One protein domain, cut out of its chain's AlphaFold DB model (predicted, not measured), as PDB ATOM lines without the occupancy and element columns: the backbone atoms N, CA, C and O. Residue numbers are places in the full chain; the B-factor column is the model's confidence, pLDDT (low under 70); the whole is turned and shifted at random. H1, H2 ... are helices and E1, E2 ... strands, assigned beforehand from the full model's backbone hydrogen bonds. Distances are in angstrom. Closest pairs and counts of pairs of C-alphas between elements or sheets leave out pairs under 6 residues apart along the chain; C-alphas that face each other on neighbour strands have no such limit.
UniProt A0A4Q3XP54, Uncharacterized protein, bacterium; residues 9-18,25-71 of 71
ATOM      1  N   TYR A   9     207.796 342.194 230.309       90.94
ATOM      2  CA  TYR A   9     207.273 343.475 229.856       90.94
ATOM      3  C   TYR A   9     205.754 343.533 229.907       90.94
ATOM      4  O   TYR A   9     205.052 342.524 229.838       90.94
ATOM      5  N   TRP A  10     205.282 344.771 229.970       91.06
ATOM      6  CA  TRP A  10     203.915 345.160 229.691       91.06
ATOM      7  C   TRP A  10     203.938 346.024 228.439       91.06
ATOM      8  O   TRP A  10     204.811 346.878 228.282       91.06
ATOM      9  N   HIS A  11     202.992 345.797 227.544       87.81
ATOM     10  CA  HIS A  11     202.775 346.617 226.373       87.81
ATOM     11  C   HIS A  11     201.347 347.134 226.377       87.81
ATOM     12  O   HIS A  11     200.388 346.362 226.323       87.81
ATOM     13  N   LEU A  12     201.247 348.453 226.381       89.69
ATOM     14  CA  LEU A  12     200.014 349.179 226.184       89.69
ATOM     15  C   LEU A  12     199.916 349.569 224.699       89.69
ATOM     16  O   LEU A  12     200.876 350.154 224.190       89.69
ATOM     17  N   PRO A  13     198.819 349.246 223.987       86.12
ATOM     18  CA  PRO A  13     198.606 349.728 222.625       86.12
ATOM     19  C   PRO A  13     198.722 351.252 222.547       86.12
ATOM     20  O   PRO A  13     198.323 351.965 223.469       86.12
ATOM     21  N   VAL A  14     199.261 351.757 221.438       84.25
ATOM     22  CA  VAL A  14     199.499 353.196 221.247       84.25
ATOM     23  C   VAL A  14     198.193 353.978 221.359       84.25
ATOM     24  O   VAL A  14     198.159 355.034 221.983       84.25
ATOM     25  N   GLU A  15     197.107 353.430 220.828       84.62
ATOM     26  CA  GLU A  15     195.766 354.008 220.872       84.62
ATOM     27  C   GLU A  15     195.287 354.212 222.316       84.62
ATOM     28  O   GLU A  15     194.702 355.244 222.627       84.62
ATOM     29  N   ALA A  16     195.598 353.261 223.202       87.38
ATOM     30  CA  ALA A  16     195.268 353.323 224.623       87.38
ATOM     31  C   ALA A  16     196.269 354.163 225.438       87.38
ATOM     32  O   ALA A  16     195.954 354.595 226.540       87.38
ATOM     33  N   SER A  17     197.472 354.428 224.915       87.50
ATOM     34  CA  SER A  17     198.526 355.152 225.644       87.50
ATOM     35  C   SER A  17     198.262 356.650 225.840       87.50
ATOM     36  O   SER A  17     198.953 357.293 226.631       87.50
ATOM     37  N   PHE A  18     197.269 357.201 225.134       88.62
ATOM     38  CA  PHE A  18     196.909 358.620 225.194       88.62
ATOM     39  C   PHE A  18     195.598 358.901 225.934       88.62
ATOM     40  O   PHE A  18     195.303 360.070 226.188       88.62
ATOM     41  N   SER A  25     192.010 349.016 229.731       87.12
ATOM     42  CA  SER A  25     191.346 347.708 229.776       87.12
ATOM     43  C   SER A  25     192.085 346.626 228.988       87.12
ATOM     44  O   SER A  25     191.817 345.440 229.173       87.12
ATOM     45  N   GLU A  26     192.996 347.023 228.098       85.12
ATOM     46  CA  GLU A  26     193.741 346.125 227.221       85.12
ATOM     47  C   GLU A  26     195.241 346.384 227.328       85.12
ATOM     48  O   GLU A  26     195.737 347.481 227.077       85.12
ATOM     49  N   PHE A  27     195.982 345.338 227.668       87.88
ATOM     50  CA  PHE A  27     197.435 345.327 227.642       87.88
ATOM     51  C   PHE A  27     197.915 343.921 227.297       87.88
ATOM     52  O   PHE A  27     197.220 342.925 227.500       87.88
ATOM     53  N   THR A  28     199.136 343.833 226.788       86.56
ATOM     54  CA  THR A  28     199.828 342.560 226.598       86.56
ATOM     55  C   THR A  28     200.932 342.452 227.633       86.56
ATOM     56  O   THR A  28     201.764 343.349 227.734       86.56
ATOM     57  N   ALA A  29     200.968 341.355 228.379       90.75
ATOM     58  CA  ALA A  29     202.132 340.983 229.174       90.75
ATOM     59  C   ALA A  29     202.916 339.899 228.429       90.75
ATOM     60  O   ALA A  29     202.314 339.041 227.782       90.75
ATOM     61  N   GLY A  30     204.242 339.939 228.511       92.81
ATOM     62  CA  GLY A  30     205.095 338.959 227.847       92.81
ATOM     63  C   GLY A  30     206.463 338.817 228.497       92.81
ATOM     64  O   GLY A  30     206.814 339.554 229.426       92.81
ATOM     65  N   GLN A  31     207.223 337.840 228.001       95.38
ATOM     66  CA  GLN A  31     208.542 337.483 228.504       95.38
ATOM     67  C   GLN A  31     209.523 337.311 227.340       95.38
ATOM     68  O   GLN A  31     209.326 336.495 226.447       95.38
ATOM     69  N   ILE A  32     210.617 338.060 227.372       95.00
ATOM     70  CA  ILE A  32     211.584 338.182 226.279       95.00
ATOM     71  C   ILE A  32     212.347 336.880 226.049       95.00
ATOM     72  O   ILE A  32     212.638 336.523 224.908       95.00
ATOM     73  N   SER A  33     212.688 336.156 227.114       94.94
ATOM     74  CA  SER A  33     213.316 334.842 226.981       94.94
ATOM     75  C   SER A  33     212.389 333.807 226.339       94.94
ATOM     76  O   SER A  33     212.882 332.971 225.576       94.94
ATOM     77  N   ASP A  34     211.076 333.889 226.574       95.94
ATOM     78  CA  ASP A  34     210.089 333.052 225.886       95.94
ATOM     79  C   ASP A  34     209.930 333.479 224.421       95.94
ATOM     80  O   ASP A  34     210.072 332.647 223.528       95.94
ATOM     81  N   ASP A  35     209.813 334.783 224.152       95.94
ATOM     82  CA  ASP A  35     209.776 335.331 222.791       95.94
ATOM     83  C   ASP A  35     211.005 334.896 221.968       95.94
ATOM     84  O   ASP A  35     210.892 334.464 220.819       95.94
ATOM     85  N   LEU A  36     212.202 334.941 222.564       95.69
ATOM     86  CA  LEU A  36     213.438 334.497 221.916       95.69
ATOM     87  C   LEU A  36     213.438 332.989 221.651       95.69
ATOM     88  O   LEU A  36     213.944 332.541 220.615       95.69
ATOM     89  N   LYS A  37     212.920 332.198 222.595       96.06
ATOM     90  CA  LYS A  37     212.791 330.749 222.450       96.06
ATOM     91  C   LYS A  37     211.825 330.410 221.319       96.06
ATOM     92  O   LYS A  37     212.181 329.603 220.462       96.06
ATOM     93  N   GLU A  38     210.659 331.044 221.267       95.88
ATOM     94  CA  GLU A  38     209.656 330.741 220.247       95.88
ATOM     95  C   GLU A  38     210.067 331.219 218.857       95.88
ATOM     96  O   GLU A  38     209.979 330.439 217.911       95.88
ATOM     97  N   VAL A  39     210.674 332.404 218.719       95.12
ATOM     98  CA  VAL A  39     211.224 332.847 217.425       95.12
ATOM     99  C   VAL A  39     212.325 331.904 216.929       95.12
ATOM    100  O   VAL A  39     212.385 331.588 215.740       95.12
ATOM    101  N   ARG A  40     213.182 331.391 217.821       95.69
ATOM    102  CA  ARG A  40     214.169 330.358 217.456       95.69
ATOM    103  C   ARG A  40     213.500 329.070 216.989       95.69
ATOM    104  O   ARG A  40     213.937 328.501 215.989       95.69
ATOM    105  N   ASN A  41     212.459 328.626 217.686       94.94
ATOM    106  CA  ASN A  41     211.713 327.434 217.303       94.94
ATOM    107  C   ASN A  41     211.031 327.623 215.940       94.94
ATOM    108  O   ASN A  41     211.132 326.738 215.098       94.94
ATOM    109  N   MET A  42     210.404 328.777 215.692       94.69
ATOM    110  CA  MET A  42     209.782 329.134 214.412       94.69
ATOM    111  C   MET A  42     210.790 329.041 213.259       94.69
ATOM    112  O   MET A  42     210.553 328.354 212.265       94.69
ATOM    113  N   LEU A  43     211.961 329.669 213.414       94.12
ATOM    114  CA  LEU A  43     213.025 329.624 212.405       94.12
ATOM    115  C   LEU A  43     213.538 328.197 212.160       94.12
ATOM    116  O   LEU A  43     213.852 327.852 211.023       94.12
ATOM    117  N   ALA A  44     213.616 327.371 213.206       95.62
ATOM    118  CA  ALA A  44     214.031 325.976 213.091       95.62
ATOM    119  C   ALA A  44     212.969 325.089 212.418       95.62
ATOM    120  O   ALA A  44     213.328 324.179 211.671       95.62
ATOM    121  N   ARG A  45     211.678 325.347 212.667       93.88
ATOM    122  CA  ARG A  45     210.556 324.647 212.018       93.88
ATOM    123  C   ARG A  45     210.469 324.971 210.526       93.88
ATOM    124  O   ARG A  45     210.141 324.092 209.737       93.88
ATOM    125  N   GLY A  46     210.771 326.213 210.142       92.19
ATOM    126  CA  GLY A  46     210.605 326.689 208.765       92.19
ATOM    127  C   GLY A  46     209.149 326.994 208.392       92.19
ATOM    128  O   GLY A  46     208.855 327.235 207.224       92.19
ATOM    129  N   ASP A  47     208.252 327.015 209.378       88.12
ATOM    130  CA  ASP A  47     206.883 327.506 209.271       88.12
ATOM    131  C   ASP A  47     206.556 328.413 210.466       88.12
ATOM    132  O   ASP A  47     207.238 328.389 211.495       88.12
ATOM    133  N   ALA A  48     205.524 329.239 210.296       79.38
ATOM    134  CA  ALA A  48     205.107 330.242 211.269       79.38
ATOM    135  C   ALA A  48     203.828 329.856 212.031       79.38
ATOM    136  O   ALA A  48     203.140 330.752 212.511       79.38
ATOM    137  N   GLY A  49     203.451 328.569 212.096       86.25
ATOM    138  CA  GLY A  49     202.235 328.144 212.804       86.25
ATOM    139  C   GLY A  49     201.023 329.083 212.590       86.25
ATOM    140  O   GLY A  49     200.778 329.554 211.473       86.25
ATOM    141  N   PRO A  50     200.244 329.397 213.642       93.94
ATOM    142  CA  PRO A  50     199.283 330.496 213.613       93.94
ATOM    143  C   PRO A  50     199.992 331.861 213.567       93.94
ATOM    144  O   PRO A  50     200.601 332.290 214.544       93.94
ATOM    145  N   ALA A  51     199.836 332.591 212.460       91.62
ATOM    146  CA  ALA A  51     200.565 333.841 212.216       91.62
ATOM    147  C   ALA A  51     200.408 334.905 213.322       91.62
ATOM    148  O   ALA A  51     201.360 335.620 213.620       91.62
ATOM    149  N   TRP A  52     199.230 335.012 213.947       91.31
ATOM    150  CA  TRP A  52     198.993 335.970 215.036       91.31
ATOM    151  C   TRP A  52     199.845 335.669 216.279       91.31
ATOM    152  O   TRP A  52     200.276 336.592 216.964       91.31
ATOM    153  N   HIS A  53     200.104 334.387 216.547       92.12
ATOM    154  CA  HIS A  53     200.866 333.931 217.702       92.12
ATOM    155  C   HIS A  53     202.350 334.227 217.495       92.12
ATOM    156  O   HIS A  53     202.967 334.903 218.312       92.12
ATOM    157  N   GLU A  54     202.910 333.831 216.350       94.81
ATOM    158  CA  GLU A  54     204.321 334.106 216.055       94.81
ATOM    159  C   GLU A  54     204.611 335.601 215.922       94.81
ATOM    160  O   GLU A  54     205.652 336.083 216.372       94.81
ATOM    161  N   LEU A  55     203.675 336.364 215.343       93.88
ATOM    162  CA  LEU A  55     203.821 337.812 215.244       93.88
ATOM    163  C   LEU A  55     203.937 338.447 216.634       93.88
ATOM    164  O   LEU A  55     204.714 339.384 216.801       93.88
ATOM    165  N   SER A  56     203.221 337.926 217.634       93.19
ATOM    166  CA  SER A  56     203.287 338.444 219.002       93.19
ATOM    167  C   SER A  56     204.692 338.311 219.609       93.19
ATOM    168  O   SER A  56     205.211 339.289 220.148       93.19
ATOM    169  N   HIS A  57     205.359 337.171 219.399       95.75
ATOM    170  CA  HIS A  57     206.729 336.937 219.862       95.75
ATOM    171  C   HIS A  57     207.755 337.798 219.113       95.75
ATOM    172  O   HIS A  57     208.650 338.390 219.720       95.75
ATOM    173  N   VAL A  58     207.609 337.941 217.790       95.56
ATOM    174  CA  VAL A  58     208.478 338.827 216.994       95.56
ATOM    175  C   VAL A  58     208.337 340.283 217.447       95.56
ATOM    176  O   VAL A  58     209.344 340.976 217.608       95.56
ATOM    177  N   LEU A  59     207.110 340.751 217.691       94.19
ATOM    178  CA  LEU A  59     206.857 342.098 218.211       94.19
ATOM    179  C   LEU A  59     207.476 342.299 219.598       94.19
ATOM    180  O   LEU A  59     208.054 343.359 219.846       94.19
ATOM    181  N   GLY A  60     207.416 341.289 220.471       93.56
ATOM    182  CA  GLY A  60     208.107 341.291 221.760       93.56
ATOM    183  C   GLY A  60     209.601 341.587 221.617       93.56
ATOM    184  O   GLY A  60     210.112 342.523 222.234       93.56
ATOM    185  N   LEU A  61     210.293 340.887 220.711       94.06
ATOM    186  CA  LEU A  61     211.718 341.122 220.444       94.06
ATOM    187  C   LEU A  61     212.005 342.490 219.807       94.06
ATOM    188  O   LEU A  61     212.993 343.136 220.165       94.06
ATOM    189  N   LEU A  62     211.160 342.961 218.883       93.62
ATOM    190  CA  LEU A  62     211.337 344.276 218.251       93.62
ATOM    191  C   LEU A  62     211.233 345.424 219.261       93.62
ATOM    192  O   LEU A  62     211.985 346.391 219.148       93.62
ATOM    193  N   ARG A  63     210.387 345.300 220.289       88.75
ATOM    194  CA  ARG A  63     210.319 346.275 221.391       88.75
ATOM    195  C   ARG A  63     211.613 346.330 222.198       88.75
ATOM    196  O   ARG A  63     212.031 347.407 222.609       88.75
ATOM    197  N   VAL A  64     212.291 345.196 222.393       89.00
ATOM    198  CA  VAL A  64     213.610 345.177 223.054       89.00
ATOM    199  C   VAL A  64     214.645 345.922 222.214       89.00
ATOM    200  O   VAL A  64     215.441 346.691 222.752       89.00
ATOM    201  N   VAL A  65     214.626 345.719 220.895       89.81
ATOM    202  CA  VAL A  65     215.507 346.442 219.966       89.81
ATOM    203  C   VAL A  65     215.212 347.941 219.994       89.81
ATOM    204  O   VAL A  65     216.144 348.735 220.084       89.81
ATOM    205  N   GLU A  66     213.937 348.328 219.970       87.25
ATOM    206  CA  GLU A  66     213.514 349.723 220.098       87.25
ATOM    207  C   GLU A  66     214.027 350.345 221.405       87.25
ATOM    208  O   GLU A  66     214.651 351.406 221.381       87.25
ATOM    209  N   ALA A  67     213.817 349.675 222.541       84.00
ATOM    210  CA  ALA A  67     214.268 350.147 223.845       84.00
ATOM    211  C   ALA A  67     215.793 350.322 223.899       84.00
ATOM    212  O   ALA A  67     216.276 351.307 224.452       84.00
ATOM    213  N   ALA A  68     216.549 349.401 223.292       84.81
ATOM    214  CA  ALA A  68     218.002 349.499 223.190       84.81
ATOM    215  C   ALA A  68     218.465 350.629 222.251       84.81
ATOM    216  O   ALA A  68     219.527 351.197 222.476       84.81
ATOM    217  N   ALA A  69     217.690 350.961 221.214       86.44
ATOM    218  CA  ALA A  69     218.008 352.027 220.262       86.44
ATOM    219  C   ALA A  69     217.671 353.440 220.771       86.44
ATOM    220  O   ALA A  69     218.121 354.423 220.186       86.44
ATOM    221  N   ARG A  70     216.855 353.555 221.828       81.38
ATOM    222  CA  ARG A  70     216.513 354.829 222.488       81.38
ATOM    223  C   ARG A  70     217.555 355.282 223.523       81.38
ATOM    224  O   ARG A  70     217.426 356.400 224.023       81.38
ATOM    225  N   GLN A  71     218.516 354.423 223.866       60.31
ATOM    226  CA  GLN A  71     219.631 354.710 224.783       60.31
ATOM    227  C   GLN A  71     220.790 355.378 224.043       60.31
ATOM    228  O   GLN A  71     221.444 356.239 224.671       60.31
TER     229      GLN A  71
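AT A GLANCE: This is residues 9 to 18 and 25 to 71 of the 71 residues of an uncharacterized protein of bacterium (UniProt A0A4Q3XP54). Two helices at a steep slant, H1 and H2, meet where the first half of H1 packs on H2, and a small ribbon of two strands, E1 and E2, sits near residues 56 to 64 of H2. Residues 65 to 71, of which 65 to 69 belong to H2, stick out free at the end of the printed part, and the whole, these residues included, is flat, its C-alphas spanning 39 by 29 by 14 A. The printed part has 57 residues, in the order E1, E2, H1, H2, with the sheet E1 - E2 antiparallel and the class mostly helix. It is only just loose, close to compact, with a radius of gyration of the C-alphas of 12.6 A.

HOW THE PARTS SIT: E1, residues 9 to 11, and E2, residues 28 to 31, are antiparallel neighbours at 154 degrees, with N 11 and O 28 at 2.7 A and N 9 and O 30 at 3.0 A, within hydrogen-bond range. H2, residues 51 to 69, has its closest C-alphas to E2 at Gly 60 and Gly 30, 7.2 A apart. E1 and H2 are near each other, with 6 pairs of C-alphas within 10 A. H1, residues 32 to 45, touches H2, closest at the C-alphas of Asp 35 and His 57, 4.5 A apart. They run opposite ways at a steep tilt of 52 degrees. In H1 and H2 every O i to N i+4 pair is within hydrogen-bond range.

IN THESE COORDINATES: E1 begins at C-alpha 9 (207.273, 343.475, 229.856). E2 is 10.3 A long. H1 begins at C-alpha 32 (211.584, 338.182, 226.279) and is 19.7 A long. H2 is 26.5 A long and ends at C-alpha 69 (218.008, 352.027, 220.262).

THE WHOLE: The two C-alphas farthest apart are those of Phe 18 and Arg 45, 38.9 A. Residues 19 to 24 are not printed, and C-alphas 18 and 25 across the cut are 13.1 A apart. The links E2 to H1 and H1 to H2 are tight. Mean pLDDT of the printed part is 90.4, with residue 71 under 70.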